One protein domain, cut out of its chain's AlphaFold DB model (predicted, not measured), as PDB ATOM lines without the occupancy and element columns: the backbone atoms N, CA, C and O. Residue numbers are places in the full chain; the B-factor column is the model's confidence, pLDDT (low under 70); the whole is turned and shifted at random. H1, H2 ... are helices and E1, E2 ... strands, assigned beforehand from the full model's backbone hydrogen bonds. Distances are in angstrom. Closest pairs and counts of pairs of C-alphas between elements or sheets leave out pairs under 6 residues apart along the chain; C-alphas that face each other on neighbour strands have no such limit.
ATOM      1  N   GLU A  57      53.676 134.539 137.428       95.06
ATOM      2  CA  GLU A  57      54.878 135.182 137.973       95.06
ATOM      3  C   GLU A  57      55.913 135.554 136.897       95.06
ATOM      4  O   GLU A  57      56.552 136.588 137.012       95.06
ATOM      5  N   VAL A  58      56.053 134.768 135.823       97.38
ATOM      6  CA  VAL A  58      56.986 135.046 134.714       97.38
ATOM      7  C   VAL A  58      56.408 136.087 133.753       97.38
ATOM      8  O   VAL A  58      57.142 136.939 133.251       97.38
ATOM      9  N   ALA A  59      55.098 136.041 133.501       97.56
ATOM     10  CA  ALA A  59      54.413 137.065 132.717       97.56
ATOM     11  C   ALA A  59      54.503 138.439 133.405       97.56
ATOM     12  O   ALA A  59      54.808 139.433 132.749       97.56
ATOM     13  N   ASP A  60      54.351 138.478 134.732       97.44
ATOM     14  CA  ASP A  60      54.509 139.690 135.539       97.44
ATOM     15  C   ASP A  60      55.924 140.288 135.418       97.44
ATOM     16  O   ASP A  60      56.055 141.495 135.203       97.44
ATOM     17  N   LEU A  61      56.986 139.465 135.421       97.75
ATOM     18  CA  LEU A  61      58.357 139.941 135.158       97.75
ATOM     19  C   LEU A  61      58.463 140.662 133.810       97.75
ATOM     20  O   LEU A  61      59.078 141.725 133.720       97.75
ATOM     21  N   ALA A  62      57.869 140.092 132.761       97.94
ATOM     22  CA  ALA A  62      57.889 140.668 131.424       97.94
ATOM     23  C   ALA A  62      57.091 141.976 131.322       97.94
ATOM     24  O   ALA A  62      57.526 142.923 130.662       97.94
ATOM     25  N   GLU A  63      55.920 142.028 131.951       97.69
ATOM     26  CA  GLU A  63      55.025 143.182 131.905       97.69
ATOM     27  C   GLU A  63      55.558 144.357 132.727       97.69
ATOM     28  O   GLU A  63      55.628 145.477 132.216       97.69
ATOM     29  N   LYS A  64      55.988 144.112 133.971       97.62
ATOM     30  CA  LYS A  64      56.491 145.157 134.876       97.62
ATOM     31  C   LYS A  64      57.776 145.790 134.365       97.62
ATOM     32  O   LYS A  64      57.894 147.010 134.391       97.62
ATOM     33  N   ASN A  65      58.680 144.985 133.810       97.69
ATOM     34  CA  ASN A  65      59.896 145.485 133.168       97.69
ATOM     35  C   ASN A  65      59.657 146.067 131.766       97.69
ATOM     36  O   ASN A  65      60.600 146.493 131.103       97.69
ATOM     37  N   THR A  66      58.412 146.096 131.286       97.81
ATOM     38  CA  THR A  66      58.041 146.638 129.972       97.81
ATOM     39  C   THR A  66      58.835 146.035 128.815       97.81
ATOM     40  O   THR A  66      59.288 146.733 127.908       97.81
ATOM     41  N   LEU A  67      59.029 144.716 128.835       98.62
ATOM     42  CA  LEU A  67      59.808 144.043 127.803       98.62
ATOM     43  C   LEU A  67      59.145 144.173 126.426       98.62
ATOM     44  O   LEU A  67      57.929 144.005 126.278       98.62
ATOM     45  N   THR A  68      59.961 144.402 125.398       98.56
ATOM     46  CA  THR A  68      59.545 144.213 124.001       98.56
ATOM     47  C   THR A  68      59.276 142.734 123.733       98.56
ATOM     48  O   THR A  68      59.695 141.864 124.496       98.56
ATOM     49  N   ASP A  69      58.659 142.409 122.599       97.75
ATOM     50  CA  ASP A  69      58.485 141.018 122.161       97.75
ATOM     51  C   ASP A  69      59.812 140.249 122.107       97.75
ATOM     52  O   ASP A  69      59.891 139.097 122.536       97.75
ATOM     53  N   LYS A  70      60.890 140.909 121.677       97.19
ATOM     54  CA  LYS A  70      62.231 140.324 121.690       97.19
ATOM     55  C   LYS A  70      62.738 140.077 123.114       97.19
ATOM     56  O   LYS A  70      63.266 139.000 123.380       97.19
ATOM     57  N   GLY A  71      62.571 141.036 124.029       97.94
ATOM     58  CA  GLY A  71      62.914 140.855 125.445       97.94
ATOM     59  C   GLY A  71      62.138 139.691 126.068       97.94
ATOM     60  O   GLY A  71      62.735 138.760 126.606       97.94
ATOM     61  N   LYS A  72      60.813 139.670 125.881       98.19
ATOM     62  CA  LYS A  72      59.921 138.590 126.331       98.19
ATOM     63  C   LYS A  72      60.367 137.233 125.811       98.19
ATOM     64  O   LYS A  72      60.492 136.289 126.581       98.19
ATOM     65  N   ALA A  73      60.660 137.128 124.518       97.00
ATOM     66  CA  ALA A  73      61.080 135.872 123.922       97.00
ATOM     67  C   ALA A  73      62.433 135.389 124.477       97.00
ATOM     68  O   ALA A  73      62.659 134.181 124.571       97.00
ATOM     69  N   ILE A  74      63.356 136.289 124.831       96.38
ATOM     70  CA  ILE A  74      64.621 135.909 125.482       96.38
ATOM     71  C   ILE A  74      64.353 135.413 126.904       96.38
ATOM     72  O   ILE A  74      64.819 134.325 127.239       96.38
ATOM     73  N   LEU A  75      63.559 136.151 127.686       97.44
ATOM     74  CA  LEU A  75      63.177 135.761 129.044       97.44
ATOM     75  C   LEU A  75      62.495 134.387 129.047       97.44
ATOM     76  O   LEU A  75      62.890 133.502 129.795       97.44
ATOM     77  N   TYR A  76      61.522 134.169 128.161       96.31
ATOM     78  CA  TYR A  76      60.743 132.929 128.096       96.31
ATOM     79  C   TYR A  76      61.563 131.717 127.660       96.31
ATOM     80  O   TYR A  76      61.359 130.627 128.187       96.31
ATOM     81  N   ARG A  77      62.540 131.888 126.757       93.56
ATOM     82  CA  ARG A  77      63.482 130.802 126.423       93.56
ATOM     83  C   ARG A  77      64.324 130.374 127.617       93.56
ATOM     84  O   ARG A  77      64.715 129.219 127.686       93.56
ATOM     85  N   ALA A  78      64.601 131.294 128.536       93.12
ATOM     86  CA  ALA A  78      65.336 130.984 129.749       93.12
ATOM     87  C   ALA A  78      64.450 130.384 130.860       93.12
ATOM     88  O   ALA A  78      64.980 130.055 131.917       93.12
ATOM     89  N   ASP A  79      63.134 130.236 130.628       93.50
ATOM     90  CA  ASP A  79      62.131 129.624 131.520       93.50
ATOM     91  C   ASP A  79      62.383 129.914 133.017       93.50
ATOM     92  O   ASP A  79      62.742 128.996 133.762       93.50
ATOM     93  N   PRO A  80      62.236 131.183 133.463       95.75
ATOM     94  CA  PRO A  80      62.649 131.611 134.792       95.75
ATOM     95  C   PRO A  80      61.937 130.838 135.897       95.75
ATOM     96  O   PRO A  80      60.721 130.653 135.845       95.75
ATOM     97  N   GLN A  81      62.663 130.407 136.923       94.94
ATOM     98  CA  GLN A  81      62.111 129.664 138.052       94.94
ATOM     99  C   GLN A  81      62.440 130.343 139.376       94.94
ATOM    100  O   GLN A  81      63.604 130.590 139.674       94.94
ATOM    101  N   PHE A  82      61.414 130.590 140.187       95.06
ATOM    102  CA  PHE A  82      61.590 131.032 141.565       95.06
ATOM    103  C   PHE A  82      61.928 129.842 142.455       95.06
ATOM    104  O   PHE A  82      61.213 128.838 142.452       95.06
ATOM    105  N   VAL A  83      63.008 129.957 143.218       93.31
ATOM    106  CA  VAL A  83      63.526 128.889 144.078       93.31
ATOM    107  C   VAL A  83      63.849 129.436 145.464       93.31
ATOM    108  O   VAL A  83      64.256 130.586 145.607       93.31
ATOM    109  N   ASP A  84      63.645 128.627 146.504       91.62
ATOM    110  CA  ASP A  84      64.039 129.010 147.864       91.62
ATOM    111  C   ASP A  84      65.564 129.139 147.999       91.62
ATOM    112  O   ASP A  84      66.319 128.606 147.185       91.62
ATOM    113  N   VAL A  85      66.019 129.803 149.062       87.31
ATOM    114  CA  VAL A  85      67.439 130.108 149.301       87.31
ATOM    115  C   VAL A  85      68.364 128.885 149.282       87.31
ATOM    116  O   VAL A  85      69.495 128.981 148.808       87.31
ATOM    117  N   ARG A  86      67.897 127.705 149.713       86.38
ATOM    118  CA  ARG A  86      68.723 126.484 149.725       86.38
ATOM    119  C   ARG A  86      68.899 125.929 148.320       86.38
ATOM    120  O   ARG A  86      70.010 125.575 147.925       86.38
ATOM    121  N   ASN A  87      67.805 125.853 147.565       88.62
ATOM    122  CA  ASN A  87      67.848 125.428 146.169       88.62
ATOM    123  C   ASN A  87      68.611 126.436 145.308       88.62
ATOM    124  O   ASN A  87      69.423 126.037 144.476       88.62
ATOM    125  N   PHE A  88      68.437 127.727 145.573       89.69
ATOM    126  CA  PHE A  88      69.166 128.795 144.913       89.69
ATOM    127  C   PHE A  88      70.685 128.667 145.120       89.69
ATOM    128  O   PHE A  88      71.428 128.583 144.143       89.69
ATOM    129  N   ALA A  89      71.150 128.544 146.370       85.25
ATOM    130  CA  ALA A  89      72.570 128.359 146.680       85.25
ATOM    131  C   ALA A  89      73.161 127.123 145.975       85.25
ATOM    132  O   ALA A  89      74.269 127.171 145.435       85.25
ATOM    133  N   LYS A  90      72.390 126.029 145.911       84.88
ATOM    134  CA  LYS A  90      72.770 124.795 145.213       84.88
ATOM    135  C   LYS A  90      72.862 124.977 143.696       84.88
ATOM    136  O   LYS A  90      73.831 124.521 143.092       84.88
ATOM    137  N   TYR A  91      71.852 125.574 143.068       86.69
ATOM    138  CA  TYR A  91      71.775 125.697 141.608       86.69
ATOM    139  C   TYR A  91      72.758 126.739 141.077       86.69
ATOM    140  O   TYR A  91      73.456 126.485 140.097       86.69
ATOM    141  N   CYS A  92      72.855 127.878 141.762       85.00
ATOM    142  CA  CYS A  92      73.703 128.997 141.370       85.00
ATOM    143  C   CYS A  92      75.148 128.876 141.872       85.00
ATOM    144  O   CYS A  92      75.965 129.736 141.560       85.00
ATOM    145  N   GLN A  93      75.475 127.812 142.618       78.00
ATOM    146  CA  GLN A  93      76.814 127.559 143.173       78.00
ATOM    147  C   GLN A  93      77.382 128.781 143.902       78.00
ATOM    148  O   GLN A  93      78.564 129.111 143.775       78.00
ATOM    149  N   VAL A  94      76.519 129.467 144.652       67.06
ATOM    150  CA  VAL A  94      76.890 130.667 145.396       67.06
ATOM    151  C   VAL A  94      77.923 130.269 146.443       67.06
ATOM    152  O   VAL A  94      77.609 129.546 147.387       67.06
ATOM    153  N   LYS A  95      79.174 130.695 146.252       57.19
ATOM    154  CA  LYS A  95      80.224 130.571 147.270       57.19
ATOM    155  C   LYS A  95      80.049 131.693 148.295       57.19
ATOM    156  O   LYS A  95      79.571 132.776 147.949       57.19
ATOM    157  N   GLU A  96      80.468 131.446 149.534       51.06
ATOM    158  CA  GLU A  96      80.543 132.483 150.569       51.06
ATOM    159  C   GLU A  96      81.287 133.722 150.033       51.06
ATOM    160  O   GLU A  96      82.373 133.606 149.462       51.06
ATOM    161  N   GLY A  97      80.682 134.906 150.179       44.47
ATOM    162  CA  GLY A  97      81.264 136.180 149.735       44.47
ATOM    163  C   GLY A  97      81.062 136.541 148.257       44.47
ATOM    164  O   GLY A  97      81.638 137.528 147.802       44.47
ATOM    165  N   GLY A  98      80.265 135.782 147.495       45.28
ATOM    166  CA  GLY A  98      79.909 136.128 146.115       45.28
ATOM    167  C   GLY A  98      79.017 137.373 146.006       45.28
ATOM    168  O   GLY A  98      78.148 137.604 146.847       45.28
ATOM    169  N   VAL A  99      79.221 138.170 144.953       49.16
ATOM    170  CA  VAL A  99      78.374 139.328 144.624       49.16
ATOM    171  C   VAL A  99      76.983 138.844 144.227       49.16
ATOM    172  O   VAL A  99      76.848 138.083 143.275       49.16
ATOM    173  N   GLU A 100      75.993 139.290 145.002       60.25
ATOM    174  CA  GLU A 100      74.551 139.371 144.718       60.25
ATOM    175  C   GLU A 100      73.971 138.345 143.724       60.25
ATOM    176  O   GLU A 100      73.475 138.713 142.658       60.25
ATOM    177  N   PRO A 101      73.914 137.051 144.060       70.56
ATOM    178  CA  PRO A 101      73.133 136.132 143.265       70.56
ATOM    179  C   PRO A 101      71.696 136.227 143.797       70.56
ATOM    180  O   PRO A 101      71.256 135.450 144.631       70.56
ATOM    181  N   LEU A 102      70.968 137.261 143.378       87.94
ATOM    182  CA  LEU A 102      69.502 137.291 143.488       87.94
ATOM    183  C   LEU A 102      68.855 136.566 142.299       87.94
ATOM    184  O   LEU A 102      67.681 136.189 142.331       87.94
ATOM    185  N   ALA A 103      69.651 136.342 141.258       91.38
ATOM    186  CA  ALA A 103      69.356 135.482 140.138       91.38
ATOM    187  C   ALA A 103      70.644 134.811 139.638       91.38
ATOM    188  O   ALA A 103      71.746 135.200 140.024       91.38
ATOM    189  N   CYS A 104      70.504 133.784 138.808       91.00
ATOM    190  CA  CYS A 104      71.599 133.272 137.994       91.00
ATOM    191  C   CYS A 104      71.066 132.529 136.768       91.00
ATOM    192  O   CYS A 104      69.955 131.989 136.788       91.00
ATOM    193  N   ILE A 105      71.893 132.393 135.733       88.94
ATOM    194  CA  ILE A 105      71.676 131.404 134.673       88.94
ATOM    195  C   ILE A 105      72.453 130.130 134.999       88.94
ATOM    196  O   ILE A 105      73.680 130.119 134.911       88.94
ATOM    197  N   ALA A 106      71.772 129.016 135.258       88.38
ATOM    198  CA  ALA A 106      72.415 127.732 135.565       88.38
ATOM    199  C   ALA A 106      71.723 126.544 134.869       88.38
ATOM    200  O   ALA A 106      70.549 126.635 134.506       88.38
ATOM    201  N   PRO A 107      72.425 125.418 134.631       86.50
ATOM    202  CA  PRO A 107      71.763 124.180 134.231       86.50
ATOM    203  C   PRO A 107      70.847 123.690 135.355       86.50
ATOM    204  O   PRO A 107      71.221 123.740 136.526       86.50
ATOM    205  N   ASN A 108      69.668 123.176 135.009       81.69
ATOM    206  CA  ASN A 108      68.776 122.570 135.993       81.69
ATOM    207  C   ASN A 108      69.266 121.149 136.337       81.69
ATOM    208  O   ASN A 108      69.157 120.258 135.487       81.69
ATOM    209  N   PRO A 109      69.782 120.898 137.556       77.50
ATOM    210  CA  PRO A 109      70.360 119.602 137.905       77.50
ATOM    211  C   PRO A 109      69.325 118.469 137.914       77.50
ATOM    212  O   PRO A 109      69.693 117.304 137.782       77.50
ATOM    213  N   GLU A 110      68.036 118.791 138.029       81.19
ATOM    214  CA  GLU A 110      66.940 117.816 138.035       81.19
ATOM    215  C   GLU A 110      66.548 117.373 136.621       81.19
ATOM    216  O   GLU A 110      65.983 116.296 136.440       81.19
ATOM    217  N   ARG A 111      66.888 118.169 135.599       80.19
ATOM    218  CA  ARG A 111      66.608 117.871 134.184       80.19
ATOM    219  C   ARG A 111      67.755 117.124 133.484       80.19
ATOM    220  O   ARG A 111      67.677 116.858 132.285       80.19
ATOM    221  N   GLY A 112      68.796 116.743 134.225       75.50
ATOM    222  CA  GLY A 112      69.940 115.983 133.718       75.50
ATOM    223  C   GLY A 112      70.984 116.832 132.972       75.50
ATOM    224  O   GLY A 112      70.818 118.038 132.792       75.50
ATOM    225  N   PRO A 113      72.091 116.216 132.516       75.94
ATOM    226  CA  PRO A 113      73.282 116.933 132.039       75.94
ATOM    227  C   PRO A 113      73.115 117.637 130.684       75.94
ATOM    228  O   PRO A 113      73.972 118.427 130.301       75.94
ATOM    229  N   PHE A 114      72.038 117.346 129.952       75.44
ATOM    230  CA  PHE A 114      71.734 117.950 128.649       75.44
ATOM    231  C   PHE A 114      70.650 119.030 128.733       75.44
ATOM    232  O   PHE A 114      70.191 119.511 127.700       75.44
ATOM    233  N   ALA A 115      70.214 119.383 129.945       74.06
ATOM    234  CA  ALA A 115      69.232 120.433 130.142       74.06
ATOM    235  C   ALA A 115      69.783 121.787 129.683       74.06
ATOM    236  O   ALA A 115      70.925 122.147 129.984       74.06
ATOM    237  N   GLU A 116      68.950 122.553 128.982       79.56
ATOM    238  CA  GLU A 116      69.255 123.951 128.694       79.56
ATOM    239  C   GLU A 116      69.378 124.742 130.002       79.56
ATOM    240  O   GLU A 116      68.740 124.422 131.013       79.56
ATOM    241  N   ARG A 117      70.236 125.768 129.992       87.50
ATOM    242  CA  ARG A 117      70.390 126.652 131.148       87.50
ATOM    243  C   ARG A 117      69.131 127.496 131.312       87.50
ATOM    244  O   ARG A 117      68.571 127.966 130.325       87.50
ATOM    245  N   GLN A 118      68.731 127.703 132.556       91.38
ATOM    246  CA  GLN A 118      67.534 128.448 132.923       91.38
ATOM    247  C   GLN A 118      67.899 129.600 133.848       91.38
ATOM    248  O   GLN A 118      68.934 129.547 134.516       91.38
ATOM    249  N   ILE A 119      67.042 130.615 133.901       94.56
ATOM    250  CA  ILE A 119      67.126 131.648 134.932       94.56
ATOM    251  C   ILE A 119      66.541 131.079 136.223       94.56
ATOM    252  O   ILE A 119      65.384 130.665 136.257       94.56
ATOM    253  N   PHE A 120      67.318 131.088 137.295       94.81
ATOM    254  CA  PHE A 120      66.828 130.867 138.648       94.81
ATOM    255  C   PHE A 120      66.778 132.206 139.366       94.81
ATOM    256  O   PHE A 120      67.743 132.959 139.320       94.81
ATOM    257  N   LEU A 121      65.650 132.503 140.001       94.69
ATOM    258  CA  LEU A 121      65.420 133.701 140.800       94.69
ATOM    259  C   LEU A 121      65.274 133.278 142.252       94.69
ATOM    260  O   LEU A 121      64.517 132.349 142.554       94.69
ATOM    261  N   LEU A 122      65.971 133.963 143.149       92.62
ATOM    262  CA  LEU A 122      65.752 133.758 144.567       92.62
ATOM    263  C   LEU A 122      64.324 134.189 144.911       92.62
ATOM    264  O   LEU A 122      63.870 135.279 144.573       92.62
ATOM    265  N   LYS A 123      63.588 133.314 145.585       93.56
ATOM    266  CA  LYS A 123      62.265 133.643 146.087       93.56
ATOM    267  C   LYS A 123      62.394 134.359 147.430       93.56
ATOM    268  O   LYS A 123      62.810 133.749 148.413       93.56
ATOM    269  N   ILE A 124      61.966 135.617 147.472       91.62
ATOM    270  CA  ILE A 124      61.825 136.401 148.704       91.62
ATOM    271  C   ILE A 124      60.355 136.775 148.865       91.62
ATOM    272  O   ILE A 124      59.800 137.488 148.029       91.62
ATOM    273  N   ASP A 125      59.730 136.254 149.921       87.94
ATOM    274  CA  ASP A 125      58.313 136.482 150.233       87.94
ATOM    275  C   ASP A 125      58.076 137.795 151.002       87.94
ATOM    276  O   ASP A 125      56.934 138.244 151.096       87.94
ATOM    277  N   ASP A 126      59.135 138.418 151.532       90.81
ATOM    278  CA  ASP A 126      59.041 139.708 152.214       90.81
ATOM    279  C   ASP A 126      58.596 140.808 151.225       90.81
ATOM    280  O   ASP A 126      59.323 141.083 150.261       90.81
ATOM    281  N   PRO A 127      57.426 141.449 151.432       89.62
ATOM    282  CA  PRO A 127      56.914 142.480 150.534       89.62
ATOM    283  C   PRO A 127      57.847 143.679 150.361       89.62
ATOM    284  O   PRO A 127      57.771 144.343 149.327       89.62
ATOM    285  N   GLU A 128      58.706 143.964 151.341       89.50
ATOM    286  CA  GLU A 128      59.670 145.059 151.254       89.50
ATOM    287  C   GLU A 128      60.733 144.800 150.180       89.50
ATOM    288  O   GLU A 128      61.146 145.715 149.465       89.50
ATOM    289  N   PHE A 129      61.145 143.542 150.027       91.00
ATOM    290  CA  PHE A 129      62.227 143.154 149.126       91.00
ATOM    291  C   PHE A 129      61.727 142.414 147.885       91.00
ATOM    292  O   PHE A 129      62.505 142.175 146.968       91.00
ATOM    293  N   ALA A 130      60.438 142.079 147.793       87.62
ATOM    294  CA  ALA A 130      59.857 141.273 146.714       87.62
ATOM    295  C   ALA A 130      60.083 141.832 145.292       87.62
ATOM    296  O   ALA A 130      60.066 141.065 144.325       87.62
ATOM    297  N   ASP A 131      60.310 143.140 145.149       91.06
ATOM    298  CA  ASP A 131      60.542 143.792 143.853       91.06
ATOM    299  C   ASP A 131      61.946 143.513 143.272       91.06
ATOM    300  O   ASP A 131      62.172 143.741 142.081       91.06
ATOM    301  N   HIS A 132      62.873 142.943 144.051       90.25
ATOM    302  CA  HIS A 132      64.219 142.579 143.583       90.25
ATOM    303  C   HIS A 132      64.205 141.682 142.332       90.25
ATOM    304  O   HIS A 132      65.056 141.804 141.448       90.25
ATOM    305  N   LYS A 133      63.193 140.808 142.228       93.44
ATOM    306  CA  LYS A 133      63.019 139.851 141.130       93.44
ATOM    307  C   LYS A 133      62.957 140.518 139.759       93.44
ATOM    308  O   LYS A 133      63.370 139.913 138.772       93.44
ATOM    309  N   TYR A 134      62.443 141.747 139.673       95.31
ATOM    310  CA  TYR A 134      62.246 142.412 138.389       95.31
ATOM    311  C   TYR A 134      63.583 142.749 137.741       95.31
ATOM    312  O   TYR A 134      63.850 142.256 136.646       95.31
ATOM    313  N   ALA A 135      64.432 143.507 138.438       93.06
ATOM    314  CA  ALA A 135      65.746 143.884 137.935       93.06
ATOM    315  C   ALA A 135      66.655 142.657 137.776       93.06
ATOM    316  O   ALA A 135      67.292 142.513 136.737       93.06
ATOM    317  N   ALA A 136      66.637 141.728 138.741       93.50
ATOM    318  CA  ALA A 136      67.454 140.517 138.688       93.50
ATOM    319  C   ALA A 136      67.096 139.626 137.482       93.50
ATOM    320  O   ALA A 136      67.972 139.189 136.741       93.50
ATOM    321  N   SER A 137      65.805 139.416 137.203       95.50
ATOM    322  CA  SER A 137      65.381 138.609 136.046       95.50
ATOM    323  C   SER A 137      65.811 139.202 134.705       95.50
ATOM    324  O   SER A 137      66.154 138.471 133.775       95.50
ATOM    325  N   VAL A 138      65.804 140.531 134.601       96.56
ATOM    326  CA  VAL A 138      66.194 141.236 133.386       96.56
ATOM    327  C   VAL A 138      67.707 141.311 133.247       96.56
ATOM    328  O   VAL A 138      68.192 141.186 132.127       96.56
ATOM    329  N   HIS A 139      68.446 141.451 134.349       95.88
ATOM    330  CA  HIS A 139      69.905 141.336 134.365       95.88
ATOM    331  C   HIS A 139      70.337 140.006 133.737       95.88
ATOM    332  O   HIS A 139      71.063 139.984 132.744       95.88
ATOM    333  N   GLU A 140      69.762 138.891 134.192       95.38
ATOM    334  CA  GLU A 140      70.048 137.583 133.591       95.38
ATOM    335  C   GLU A 140      69.554 137.471 132.141       95.38
ATOM    336  O   GLU A 140      70.244 136.951 131.261       95.38
ATOM    337  N   MET A 141      68.368 137.998 131.829       97.38
ATOM    338  CA  MET A 141      67.879 138.040 130.448       97.38
ATOM    339  C   MET A 141      68.856 138.788 129.522       97.38
ATOM    340  O   MET A 141      69.052 138.375 128.375       97.38
ATOM    341  N   LEU A 142      69.481 139.869 129.993       97.75
ATOM    342  CA  LEU A 142      70.460 140.640 129.232       97.75
ATOM    343  C   LEU A 142      71.761 139.860 129.025       97.75
ATOM    344  O   LEU A 142      72.264 139.872 127.901       97.75
ATOM    345  N   HIS A 143      72.217 139.056 129.989       94.88
ATOM    346  CA  HIS A 143      73.303 138.097 129.750       94.88
ATOM    347  C   HIS A 143      72.971 137.113 128.630       94.88
ATOM    348  O   HIS A 143      73.775 136.891 127.719       94.88
ATOM    349  N   ALA A 144      71.757 136.557 128.639       93.81
ATOM    350  CA  ALA A 144      71.299 135.678 127.567       93.81
ATOM    351  C   ALA A 144      71.216 136.414 126.215       93.81
ATOM    352  O   ALA A 144      71.498 135.827 125.164       93.81
ATOM    353  N   ALA A 145      70.858 137.700 126.220       95.88
ATOM    354  CA  ALA A 145      70.829 138.538 125.028       95.88
ATOM    355  C   ALA A 145      72.238 138.817 124.481       95.88
ATOM    356  O   ALA A 145      72.472 138.637 123.282       95.88
ATOM    357  N   TYR A 146      73.176 139.202 125.349       96.00
ATOM    358  CA  TYR A 146      74.581 139.436 125.021       96.00
ATOM    359  C   TYR A 146      75.238 138.164 124.483       96.00
ATOM    360  O   TYR A 146      75.867 138.177 123.423       96.00
ATOM    361  N   GLY A 147      75.004 137.023 125.138       91.81
ATOM    362  CA  GLY A 147      75.510 135.712 124.729       91.81
ATOM    363  C   GLY A 147      75.149 135.322 123.291       91.81
ATOM    364  O   GLY A 147      75.946 134.658 122.629       91.81
ATOM    365  N   LYS A 148      73.998 135.783 122.780       90.62
ATOM    366  CA  LYS A 148      73.515 135.525 121.411       90.62
ATOM    367  C   LYS A 148      74.069 136.478 120.346       90.62
ATOM    368  O   LYS A 148      73.814 136.264 119.158       90.62
ATOM    369  N   LEU A 149      74.779 137.541 120.724       92.25
ATOM    370  CA  LEU A 149      75.395 138.453 119.761       92.25
ATOM    371  C   LEU A 149      76.538 137.756 119.007       92.25
ATOM    372  O   LEU A 149      77.309 136.990 119.585       92.25
ATOM    373  N   SER A 150      76.665 138.048 117.709       92.50
ATOM    374  CA  SER A 150      77.848 137.661 116.932       92.50
ATOM    375  C   SER A 150      79.083 138.391 117.456       92.50
ATOM    376  O   SER A 150      78.955 139.501 117.967       92.50
ATOM    377  N   SER A 151      80.277 137.828 117.255       92.50
ATOM    378  CA  SER A 151      81.533 138.442 117.714       92.50
ATOM    379  C   SER A 151      81.676 139.897 117.258       92.50
ATOM    380  O   SER A 151      81.922 140.766 118.077       92.50
ATOM    381  N   SER A 152      81.363 140.190 115.992       94.31
ATOM    382  CA  SER A 152      81.389 141.559 115.458       94.31
ATOM    383  C   SER A 152      80.416 142.526 116.143       94.31
ATOM    384  O   SER A 152      80.691 143.717 116.234       94.31
ATOM    385  N   LYS A 153      79.261 142.038 116.612       95.00
ATOM    386  CA  LYS A 153      78.288 142.860 117.345       95.00
ATOM    387  C   LYS A 153      78.708 143.067 118.794       95.00
ATOM    388  O   LYS A 153      78.381 144.114 119.336       95.00
ATOM    389  N   LYS A 154      79.388 142.084 119.397       95.25
ATOM    390  CA  LYS A 154      80.003 142.233 120.720       95.25
ATOM    391  C   LYS A 154      81.097 143.284 120.661       95.25
ATOM    392  O   LYS A 154      80.919 144.317 121.269       95.25
ATOM    393  N   GLU A 155      82.073 143.142 119.765       95.00
ATOM    394  CA  GLU A 155      83.163 144.119 119.592       95.00
ATOM    395  C   GLU A 155      82.664 145.568 119.441       95.00
ATOM    396  O   GLU A 155      83.222 146.488 120.031       95.00
ATOM    397  N   GLN A 156      81.590 145.790 118.676       96.12
ATOM    398  CA  GLN A 156      80.981 147.119 118.542       96.12
ATOM    399  C   GLN A 156      80.307 147.606 119.828       96.12
ATOM    400  O   GLN A 156      80.403 148.785 120.158       96.12
ATOM    401  N   LEU A 157      79.585 146.724 120.519       97.81
ATOM    402  CA  LEU A 157      78.903 147.047 121.767       97.81
ATOM    403  C   LEU A 157      79.903 147.285 122.902       97.81
ATOM    404  O   LEU A 157      79.721 148.223 123.665       97.81
ATOM    405  N   ASP A 158      80.964 146.491 122.975       96.56
ATOM    406  CA  ASP A 158      81.995 146.537 124.011       96.56
ATOM    407  C   ASP A 158      82.671 147.907 124.050       96.56
ATOM    408  O   ASP A 158      82.789 148.506 125.113       96.56
ATOM    409  N   VAL A 159      82.961 148.488 122.880       96.94
ATOM    410  CA  VAL A 159      83.458 149.871 122.778       96.94
ATOM    411  C   VAL A 159      82.489 150.877 123.409       96.94
ATOM    412  O   VAL A 159      82.926 151.810 124.082       96.94
ATOM    413  N   LEU A 160      81.177 150.710 123.212       97.94
ATOM    414  CA  LEU A 160      80.172 151.588 123.822       97.94
ATOM    415  C   LEU A 160      80.094 151.381 125.341       97.94
ATOM    416  O   LEU A 160      79.917 152.347 126.080       97.94
ATOM    417  N   LEU A 161      80.231 150.136 125.806       97.50
ATOM    418  CA  LEU A 161      80.229 149.795 127.229       97.50
ATOM    419  C   LEU A 161      81.460 150.368 127.942       97.50
ATOM    420  O   LEU A 161      81.309 150.943 129.014       97.50
ATOM    421  N   ASP A 162      82.644 150.299 127.333       95.88
ATOM    422  CA  ASP A 162      83.875 150.899 127.866       95.88
ATOM    423  C   ASP A 162      83.782 152.430 127.940       95.88
ATOM    424  O   ASP A 162      84.171 153.056 128.931       95.88
ATOM    425  N   GLN A 163      83.228 153.054 126.897       96.50
ATOM    426  CA  GLN A 163      82.984 154.495 126.881       96.50
ATOM    427  C   GLN A 163      82.013 154.912 127.984       96.50
ATOM    428  O   GLN A 163      82.238 155.921 128.651       96.50
ATOM    429  N   GLU A 164      80.950 154.144 128.203       97.38
ATOM    430  CA  GLU A 164      79.996 154.413 129.274       97.38
ATOM    431  C   GLU A 164      80.617 154.185 130.654       97.38
ATOM    432  O   GLU A 164      80.504 155.050 131.519       97.38
ATOM    433  N   LEU A 165      81.370 153.099 130.837       95.00
ATOM    434  CA  LEU A 165      82.132 152.826 132.056       95.00
ATOM    435  C   LEU A 165      83.054 153.996 132.425       95.00
ATOM    436  O   LEU A 165      83.144 154.368 133.595       95.00
ATOM    437  N   SER A 166      83.676 154.643 131.436       94.50
ATOM    438  CA  SER A 166      84.534 155.807 131.676       94.50
ATOM    439  C   SER A 166      83.804 157.004 132.314       94.50
ATOM    440  O   SER A 166      84.456 157.843 132.937       94.50
ATOM    441  N   LYS A 167      82.470 157.087 132.226       94.19
ATOM    442  CA  LYS A 167      81.667 158.123 132.903       94.19
ATOM    443  C   LYS A 167      81.417 157.808 134.379       94.19
ATOM    444  O   LYS A 167      81.177 158.723 135.162       94.19
ATOM    445  N   HIS A 168      81.527 156.537 134.763       91.44
ATOM    446  CA  HIS A 168      81.225 156.021 136.102       91.44
ATOM    447  C   HIS A 168      82.496 155.644 136.885       91.44
ATOM    448  O   HIS A 168      82.449 154.840 137.807       91.44
ATOM    449  N   GLN A 169      83.647 156.248 136.562       87.62
ATOM    450  CA  GLN A 169      84.945 155.937 137.193       87.62
ATOM    451  C   GLN A 169      85.007 156.183 138.709       87.62
ATOM    452  O   GLN A 169      85.908 155.676 139.362       87.62
ATOM    453  N   ASN A 170      84.080 156.966 139.267       86.94
ATOM    454  CA  ASN A 170      84.006 157.244 140.706       86.94
ATOM    455  C   ASN A 170      82.915 156.422 141.413       86.94
ATOM    456  O   ASN A 170      82.627 156.653 142.587       86.94
ATOM    457  N   ASP A 171      82.272 155.502 140.698       88.00
ATOM    458  CA  ASP A 171      81.233 154.643 141.241       88.00
ATOM    459  C   ASP A 171      81.863 153.462 141.991       88.00
ATOM    460  O   ASP A 171      82.323 152.490 141.389       88.00
ATOM    461  N   LEU A 172      81.876 153.552 143.325       86.25
ATOM    462  CA  LEU A 172      82.464 152.537 144.205       86.25
ATOM    463  C   LEU A 172      81.862 151.145 143.992       86.25
ATOM    464  O   LEU A 172      82.577 150.147 144.077       86.25
ATOM    465  N   HIS A 173      80.567 151.070 143.679       85.25
ATOM    466  CA  HIS A 173      79.896 149.801 143.437       85.25
ATOM    467  C   HIS A 173      80.391 149.163 142.136       85.25
ATOM    468  O   HIS A 173      80.726 147.978 142.112       85.25
ATOM    469  N   LEU A 174      80.491 149.950 141.062       88.00
ATOM    470  CA  LEU A 174      80.987 149.460 139.778       88.00
ATOM    471  C   LEU A 174      82.459 149.043 139.849       88.00
ATOM    472  O   LEU A 174      82.819 147.992 139.320       88.00
ATOM    473  N   ILE A 175      83.285 149.827 140.549       89.19
ATOM    474  CA  ILE A 175      84.692 149.497 140.818       89.19
ATOM    475  C   ILE A 175      84.792 148.143 141.527       89.19
ATOM    476  O   ILE A 175      85.501 147.260 141.050       89.19
ATOM    477  N   ALA A 176      84.036 147.944 142.613       86.00
ATOM    478  CA  ALA A 176      84.073 146.702 143.380       86.00
ATOM    479  C   ALA A 176      83.695 145.476 142.531       86.00
ATOM    480  O   ALA A 176      84.330 144.427 142.632       86.00
ATOM    481  N   ILE A 177      82.694 145.604 141.656       84.38
ATOM    482  CA  ILE A 177      82.307 144.530 140.732       84.38
ATOM    483  C   ILE A 177      83.433 144.213 139.754       84.38
ATOM    484  O   ILE A 177      83.774 143.044 139.577       84.38
ATOM    485  N   ILE A 178      84.023 145.231 139.129       87.12
ATOM    486  CA  ILE A 178      85.115 145.049 138.168       87.12
ATOM    487  C   ILE A 178      86.315 144.379 138.842       87.12
ATOM    488  O   ILE A 178      86.892 143.450 138.275       87.12
ATOM    489  N   ASP A 179      86.651 144.776 140.067       86.69
ATOM    490  CA  ASP A 179      87.728 144.160 140.843       86.69
ATOM    491  C   ASP A 179      87.456 142.680 141.127       86.69
ATOM    492  O   ASP A 179      88.349 141.843 140.969       86.69
ATOM    493  N   ILE A 180      86.220 142.333 141.491       81.12
ATOM    494  CA  ILE A 180      85.813 140.944 141.740       81.12
ATOM    495  C   ILE A 180      85.883 140.116 140.453       81.12
ATOM    496  O   ILE A 180      86.374 138.985 140.469       81.12
ATOM    497  N   LEU A 181      85.444 140.672 139.323       81.12
ATOM    498  CA  LEU A 181      85.515 140.001 138.024       81.12
ATOM    499  C   LEU A 181      86.964 139.803 137.558       81.12
ATOM    500  O   LEU A 181      87.302 138.731 137.056       81.12
ATOM    501  N   ASN A 182      87.840 140.784 137.784       83.56
ATOM    502  CA  ASN A 182      89.265 140.697 137.449       83.56
ATOM    503  C   ASN A 182      90.015 139.631 138.265       83.56
ATOM    504  O   ASN A 182      91.007 139.078 137.789       83.56
ATOM    505  N   GLN A 183      89.543 139.309 139.472       79.06
ATOM    506  CA  GLN A 183      90.130 138.268 140.324       79.06
ATOM    507  C   GLN A 183      89.763 136.838 139.886       79.06
ATOM    508  O   GLN A 183      90.432 135.880 140.285       79.06
ATOM    509  N   LYS A 184      88.733 136.656 139.045       70.75
ATOM    510  CA  LYS A 184      88.324 135.326 138.567       70.75
ATOM    511  C   LYS A 184      89.320 134.784 137.531       70.75
ATOM    512  O   LYS A 184      89.459 135.288 136.416       70.75
ATOM    513  N   THR A 185      90.003 133.689 137.869       52.53
ATOM    514  CA  THR A 185      90.998 133.033 137.004       52.53
ATOM    515  C   THR A 185      90.324 132.175 135.924       52.53
ATOM    516  O   THR A 185      90.088 130.987 136.095       52.53
ATOM    517  N   SER A 186      89.977 132.806 134.799       52.75
ATOM    518  CA  SER A 186      89.763 132.243 133.444       52.75
ATOM    519  C   SER A 186      88.799 131.058 133.195       52.75
ATOM    520  O   SER A 186      88.453 130.846 132.034       52.75
ATOM    521  N   LYS A 187      88.296 130.319 134.193       46.31
ATOM    522  CA  LYS A 187      87.300 129.235 134.012       46.31
ATOM    523  C   LYS A 187      85.848 129.653 134.269       46.31
ATOM    524  O   LYS A 187      84.946 128.986 133.781       46.31
ATOM    525  N   GLU A 188      85.632 130.755 134.979       51.34
ATOM    526  CA  GLU A 188      84.311 131.303 135.343       51.34
ATOM    527  C   GLU A 188      84.116 132.702 134.724       51.34
ATOM    528  O   GLU A 188      83.596 133.608 135.370       51.34
ATOM    529  N   LYS A 189      84.643 132.930 133.511       51.12
ATOM    530  CA  LYS A 189      84.631 134.262 132.895       51.12
ATOM    531  C   LYS A 189      83.248 134.553 132.309       51.12
ATOM    532  O   LYS A 189      83.014 134.315 131.125       51.12
ATOM    533  N   ASP A 190      82.357 135.087 133.135       60.97
ATOM    534  CA  ASP A 190      81.398 136.065 132.635       60.97
ATOM    535  C   ASP A 190      82.241 137.218 132.079       60.97
ATOM    536  O   ASP A 190      83.122 137.757 132.755       60.97
ATOM    537  N   ASP A 191      82.110 137.479 130.780       79.38
ATOM    538  CA  ASP A 191      82.813 138.586 130.135       79.38
ATOM    539  C   ASP A 191      82.435 139.876 130.874       79.38
ATOM    540  O   ASP A 191      81.249 140.118 131.085       79.38
ATOM    541  N   ILE A 192      83.416 140.695 131.272       88.31
ATOM    542  CA  ILE A 192      83.162 141.969 131.966       88.31
ATOM    543  C   ILE A 192      82.146 142.795 131.168       88.31
ATOM    544  O   ILE A 192      81.242 143.379 131.754       88.31
ATOM    545  N   HIS A 193      82.203 142.755 129.836       93.25
ATOM    546  CA  HIS A 193      81.231 143.427 128.978       93.25
ATOM    547  C   HIS A 193      79.817 142.839 129.069       93.25
ATOM    548  O   HIS A 193      78.845 143.579 128.979       93.25
ATOM    549  N   SER A 194      79.671 141.532 129.302       94.00
ATOM    550  CA  SER A 194      78.367 140.912 129.573       94.00
ATOM    551  C   SER A 194      77.761 141.472 130.863       94.00
ATOM    552  O   SER A 194      76.578 141.796 130.893       94.00
ATOM    553  N   GLU A 195      78.573 141.645 131.910       92.38
ATOM    554  CA  GLU A 195      78.148 142.268 133.174       92.38
ATOM    555  C   GLU A 195      77.836 143.751 133.021       92.38
ATOM    556  O   GLU A 195      76.788 144.207 133.474       92.38
ATOM    557  N   LEU A 196      78.691 144.506 132.329       95.12
ATOM    558  CA  LEU A 196      78.430 145.911 132.018       95.12
ATOM    559  C   LEU A 196      77.143 146.067 131.200       95.12
ATOM    560  O   LEU A 196      76.346 146.960 131.476       95.12
ATOM    561  N   HIS A 197      76.903 145.184 130.227       97.25
ATOM    562  CA  HIS A 197      75.680 145.174 129.426       97.25
ATOM    563  C   HIS A 197      74.436 144.940 130.289       97.25
ATOM    564  O   HIS A 197      73.457 145.679 130.192       97.25
ATOM    565  N   SER A 198      74.465 143.957 131.180       96.19
ATOM    566  CA  SER A 198      73.333 143.701 132.068       96.19
ATOM    567  C   SER A 198      73.117 144.844 133.068       96.19
ATOM    568  O   SER A 198      72.001 145.360 133.177       96.19
ATOM    569  N   LYS A 199      74.186 145.337 133.708       94.81
ATOM    570  CA  LYS A 199      74.118 146.408 134.713       94.81
ATOM    571  C   LYS A 199      73.695 147.747 134.134       94.81
ATOM    572  O   LYS A 199      72.788 148.376 134.677       94.81
ATOM    573  N   PHE A 200      74.281 148.192 133.021       97.31
ATOM    574  CA  PHE A 200      73.842 149.433 132.373       97.31
ATOM    575  C   PHE A 200      72.399 149.328 131.888       97.31
ATOM    576  O   PHE A 200      71.665 150.307 131.981       97.31
ATOM    577  N   GLY A 201      71.951 148.144 131.463       97.00
ATOM    578  CA  GLY A 201      70.560 147.925 131.087       97.00
ATOM    579  C   GLY A 201      69.559 148.180 132.218       97.00
ATOM    580  O   GLY A 201      68.485 148.715 131.936       97.00
ATOM    581  N   VAL A 202      69.908 147.861 133.472       95.81
ATOM    582  CA  VAL A 202      68.944 147.825 134.592       95.81
ATOM    583  C   VAL A 202      69.189 148.838 135.716       95.81
ATOM    584  O   VAL A 202      68.229 149.243 136.362       95.81
ATOM    585  N   GLU A 203      70.428 149.273 135.964       93.75
ATOM    586  CA  GLU A 203      70.767 150.058 137.167       93.75
ATOM    587  C   GLU A 203      71.003 151.552 136.890       93.75
ATOM    588  O   GLU A 203      70.712 152.406 137.732       93.75
ATOM    589  N   TYR A 204      71.540 151.885 135.714       94.75
ATOM    590  CA  TYR A 204      72.067 153.220 135.412       94.75
ATOM    591  C   TYR A 204      71.099 154.023 134.548       94.75
ATOM    592  O   TYR A 204      70.555 153.507 133.573       94.75
ATOM    593  N   ASN A 205      70.903 155.298 134.893       92.88
ATOM    594  CA  ASN A 205      70.136 156.258 134.089       92.88
ATOM    595  C   ASN A 205      71.073 156.979 133.109       92.88
ATOM    596  O   ASN A 205      72.289 156.869 133.237       92.88
ATOM    597  N   ASP A 206      70.493 157.732 132.173       89.06
ATOM    598  CA  ASP A 206      71.210 158.704 131.336       89.06
ATOM    599  C   ASP A 206      72.423 158.132 130.575       89.06
ATOM    600  O   ASP A 206      73.481 158.762 130.489       89.06
ATOM    601  N   LEU A 207      72.266 156.931 130.006       96.12
ATOM    602  CA  LEU A 207      73.302 156.321 129.171       96.12
ATOM    603  C   LEU A 207      73.526 157.136 127.891       96.12
ATOM    604  O   LEU A 207      72.709 157.974 127.499       96.12
ATOM    605  N   SER A 208      74.627 156.855 127.186       97.06
ATOM    606  CA  SER A 208      74.808 157.383 125.831       97.06
ATOM    607  C   SER A 208      73.603 157.061 124.922       97.06
ATOM    608  O   SER A 208      73.011 155.980 125.036       97.06
ATOM    609  N   PRO A 209      73.236 157.959 123.984       97.62
ATOM    610  CA  PRO A 209      72.154 157.705 123.033       97.62
ATOM    611  C   PRO A 209      72.307 156.384 122.264       97.62
ATOM    612  O   PRO A 209      71.315 155.716 121.975       97.62
ATOM    613  N   GLU A 210      73.540 155.982 121.957       97.56
ATOM    614  CA  GLU A 210      73.869 154.734 121.272       97.56
ATOM    615  C   GLU A 210      73.543 153.497 122.122       97.56
ATOM    616  O   GLU A 210      73.012 152.509 121.601       97.56
ATOM    617  N   LEU A 211      73.818 153.543 123.431       98.06
ATOM    618  CA  LEU A 211      73.441 152.469 124.349       98.06
ATOM    619  C   LEU A 211      71.931 152.432 124.579       98.06
ATOM    620  O   LEU A 211      71.352 151.346 124.561       98.06
ATOM    621  N   GLU A 212      71.269 153.582 124.720       97.88
ATOM    622  CA  GLU A 212      69.803 153.621 124.813       97.88
ATOM    623  C   GLU A 212      69.149 153.014 123.565       97.88
ATOM    624  O   GLU A 212      68.235 152.193 123.670       97.88
ATOM    625  N   GLU A 213      69.661 153.328 122.373       97.88
ATOM    626  CA  GLU A 213      69.188 152.722 121.126       97.88
ATOM    627  C   GLU A 213      69.415 151.205 121.094       97.88
ATOM    628  O   GLU A 213      68.572 150.442 120.610       97.88
ATOM    629  N   HIS A 214      70.522 150.719 121.660       98.12
ATOM    630  CA  HIS A 214      70.733 149.284 121.816       98.12
ATOM    631  C   HIS A 214      69.701 148.638 122.750       98.12
ATOM    632  O   HIS A 214      69.167 147.578 122.408       98.12
ATOM    633  N   TYR A 215      69.384 149.263 123.885       98.56
ATOM    634  CA  TYR A 215      68.449 148.716 124.872       98.56
ATOM    635  C   TYR A 215      66.974 148.787 124.454       98.56
ATOM    636  O   TYR A 215      66.198 147.931 124.888       98.56
ATOM    637  N   LYS A 216      66.583 149.675 123.526       98.25
ATOM    638  CA  LYS A 216      65.233 149.675 122.909       98.25
ATOM    639  C   LYS A 216      64.856 148.354 122.239       98.25
ATOM    640  O   LYS A 216      63.684 148.068 122.016       98.25
ATOM    641  N   LYS A 217      65.840 147.506 121.923       98.12
ATOM    642  CA  LYS A 217      65.594 146.145 121.423       98.12
ATOM    643  C   LYS A 217      64.910 145.265 122.468       98.12
ATOM    644  O   LYS A 217      64.243 144.312 122.076       98.12
ATOM    645  N   TYR A 218      65.098 145.543 123.756       98.56
ATOM    646  CA  TYR A 218      64.662 144.694 124.869       98.56
ATOM    647  C   TYR A 218      63.589 145.357 125.734       98.56
ATOM    648  O   TYR A 218      62.735 144.647 126.259       98.56
ATOM    649  N   PHE A 219      63.586 146.690 125.823       98.50
ATOM    650  CA  PHE A 219      62.642 147.460 126.634       98.50
ATOM    651  C   PHE A 219      61.809 148.413 125.786       98.50
ATOM    652  O   PHE A 219      62.334 149.102 124.914       98.50
ATOM    653  N   VAL A 220      60.513 148.472 126.082       98.31
ATOM    654  CA  VAL A 220      59.632 149.546 125.617       98.31
ATOM    655  C   VAL A 220      59.953 150.829 126.382       98.31
ATOM    656  O   VAL A 220      60.036 151.892 125.775       98.31
ATOM    657  N   ASP A 221      60.165 150.720 127.697       97.19
ATOM    658  CA  ASP A 221      60.505 151.834 128.577       97.19
ATOM    659  C   ASP A 221      61.546 151.396 129.619       97.19
ATOM    660  O   ASP A 221      61.228 150.870 130.687       97.19
ATOM    661  N   ARG A 222      62.828 151.609 129.300       97.25
ATOM    662  CA  ARG A 222      63.937 151.222 130.183       97.25
ATOM    663  C   ARG A 222      63.892 151.954 131.528       97.25
ATOM    664  O   ARG A 222      64.330 151.391 132.526       97.25
ATOM    665  N   GLN A 223      63.324 153.162 131.591       96.44
ATOM    666  CA  GLN A 223      63.268 153.930 132.838       96.44
ATOM    667  C   GLN A 223      62.447 153.209 133.908       96.44
ATOM    668  O   GLN A 223      62.852 153.177 135.067       96.44
ATOM    669  N   LYS A 224      61.378 152.507 133.518       96.12
ATOM    670  CA  LYS A 224      60.601 151.671 134.448       96.12
ATOM    671  C   LYS A 224      61.403 150.519 135.043       96.12
ATOM    672  O   LYS A 224      61.204 150.184 136.206       96.12
ATOM    673  N   VAL A 225      62.333 149.933 134.289       95.19
ATOM    674  CA  VAL A 225      63.239 148.893 134.813       95.19
ATOM    675  C   VAL A 225      64.142 149.480 135.897       95.19
ATOM    676  O   VAL A 225      64.296 148.890 136.965       95.19
ATOM    677  N   ILE A 226      64.675 150.679 135.662       95.12
ATOM    678  CA  ILE A 226      65.544 151.364 136.623       95.12
ATOM    679  C   ILE A 226      64.764 151.792 137.871       95.12
ATOM    680  O   ILE A 226      65.283 151.721 138.983       95.12
ATOM    681  N   GLU A 227      63.511 152.224 137.726       94.44
ATOM    682  CA  GLU A 227      62.627 152.518 138.859       94.44
ATOM    683  C   GLU A 227      62.383 151.276 139.727       94.44
ATOM    684  O   GLU A 227      62.467 151.358 140.954       94.44
ATOM    685  N   LEU A 228      62.154 150.114 139.102       93.38
ATOM    686  CA  LEU A 228      62.021 148.839 139.811       93.38
ATOM    687  C   LEU A 228      63.322 148.456 140.529       93.38
ATOM    688  O   LEU A 228      63.276 148.085 141.702       93.38
ATOM    689  N   TYR A 229      64.480 148.624 139.879       92.31
ATOM    690  CA  TYR A 229      65.785 148.439 140.520       92.31
ATOM    691  C   TYR A 229      65.964 149.365 141.730       92.31
ATOM    692  O   TYR A 229      66.357 148.918 142.805       92.31
ATOM    693  N   LYS A 230      65.631 150.654 141.602       90.62
ATOM    694  CA  LYS A 230      65.747 151.616 142.708       90.62
ATOM    695  C   LYS A 230      64.856 151.235 143.888       90.62
ATOM    696  O   LYS A 230      65.287 151.400 145.025       90.62
ATOM    697  N   LYS A 231      63.654 150.715 143.624       86.62
ATOM    698  CA  LYS A 231      62.680 150.343 144.655       86.62
ATOM    699  C   LYS A 231      63.020 149.035 145.379       86.62
ATOM    700  O   LYS A 231      62.815 148.963 146.583       86.62
ATOM    701  N   GLY A 232      63.503 148.020 144.660       76.81
ATOM    702  CA  GLY A 232      63.675 146.659 145.192       76.81
ATOM    703  C   GLY A 232      65.104 146.113 145.196       76.81
ATOM    704  O   GLY A 232      65.304 144.977 145.607       76.81
ATOM    705  N   GLY A 233      66.095 146.860 144.707       81.19
ATOM    706  CA  GLY A 233      67.467 146.375 144.540       81.19
ATOM    707  C   GLY A 233      68.299 146.449 145.820       81.19
ATOM    708  O   GLY A 233      68.359 147.486 146.476       81.19
TER     709      GLY A 233
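AT A GLANCE: This is residues 57 to 233 of the 321 residues of an uncharacterized protein of Candidatus Portnoybacteria bacterium RIFCSPLOWO2_02_FULL_40_15 (UniProt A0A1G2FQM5). Helix H4 runs through the middle of a rounded, mostly helical body; a small three-stranded sheet packs on one side of it, with H3 over the sheet's other face, and H7 packs on another side, backed by H5. The helical hairpin of H1 and H2 crosses H4, H9 packs on the first residues of H4, and residues 183 to 188, of which 183 belongs to H6, stick out. The printed part has 177 residues, with nine named helices and three named strands in the order H1 H2 E1 H3 E2 E3 H4 H5 H6 H7 H8 H9. The sheet, E1 E3 E2, is mixed. The whole is compact, with a radius of gyration of the C-alphas of 15.6 A and spans of 41 by 38 by 33 A.

HOW THE PARTS SIT: H1, residues 57 to 64, and H2, residues 69 to 77, form a hairpin at a shallow tilt of 21 degrees, their closest C-alphas, of Ala 62 and Lys 72, 5.9 A apart. E1, residues 81 to 83, is parallel to the inner strand E3, residues 117 to 122, with N 81 and O 119 within hydrogen-bond range at 2.8 A. E2, residues 103 to 107, forms an antiparallel hairpin with E3, with N 104 and O 120 at 2.9 A. H3, residues 85 to 92, and the hub H4, residues 132 to 147, lie on opposite faces of this sheet, three layers with helices on both faces, each at a height of 8.2 A over the sheet. H4 touches H2 about perpendicular at 86 degrees, closest at the C-alphas of Leu 75 and Met 141, 5.4 A. H5, residues 151 to 168, touches H7, residues 192 to 202, with its residues 158 to 165 alone; the closest C-alphas, of Asp 158 and His 193, are 5.9 A apart. H6, residues 172 to 183, is close to H7 but not clearly touching, Leu 181 and Ile 192 having the closest C-alphas at 6.8 A. H4 touches H7 at a steep tilt of 43 degrees, opposite ways, closest at the C-alphas of His 139 and Ser 198, 4.8 A. H8, residues 209 to 215, only just touches H5, with 3 pairs of C-alphas within 8 A, the closest those of Leu 160 and Leu 211, 6.8 A. H9, residues 222 to 232, touches residues 132 to 135 of H4 alone, closest at the C-alphas of His 132 and Gly 232, 4.4 A. In each helix but H5, with 11 of 14, every O i to N i+4 pair is within hydrogen-bond range.

IN THESE COORDINATES: H1 begins at C-alpha 57, (54.878, 135.182, 137.973). H4 is 23.0 A long and H5 25.4 A. H9 ends at C-alpha 232, (63.675, 146.659, 145.192).

THE WHOLE: The C-alphas farthest apart, of Gly 112 and Asn 170, are 44.1 A apart. The printed part has no cut and no long link. Confidence is under 70 at residues 94 to 100 and 185 to 190.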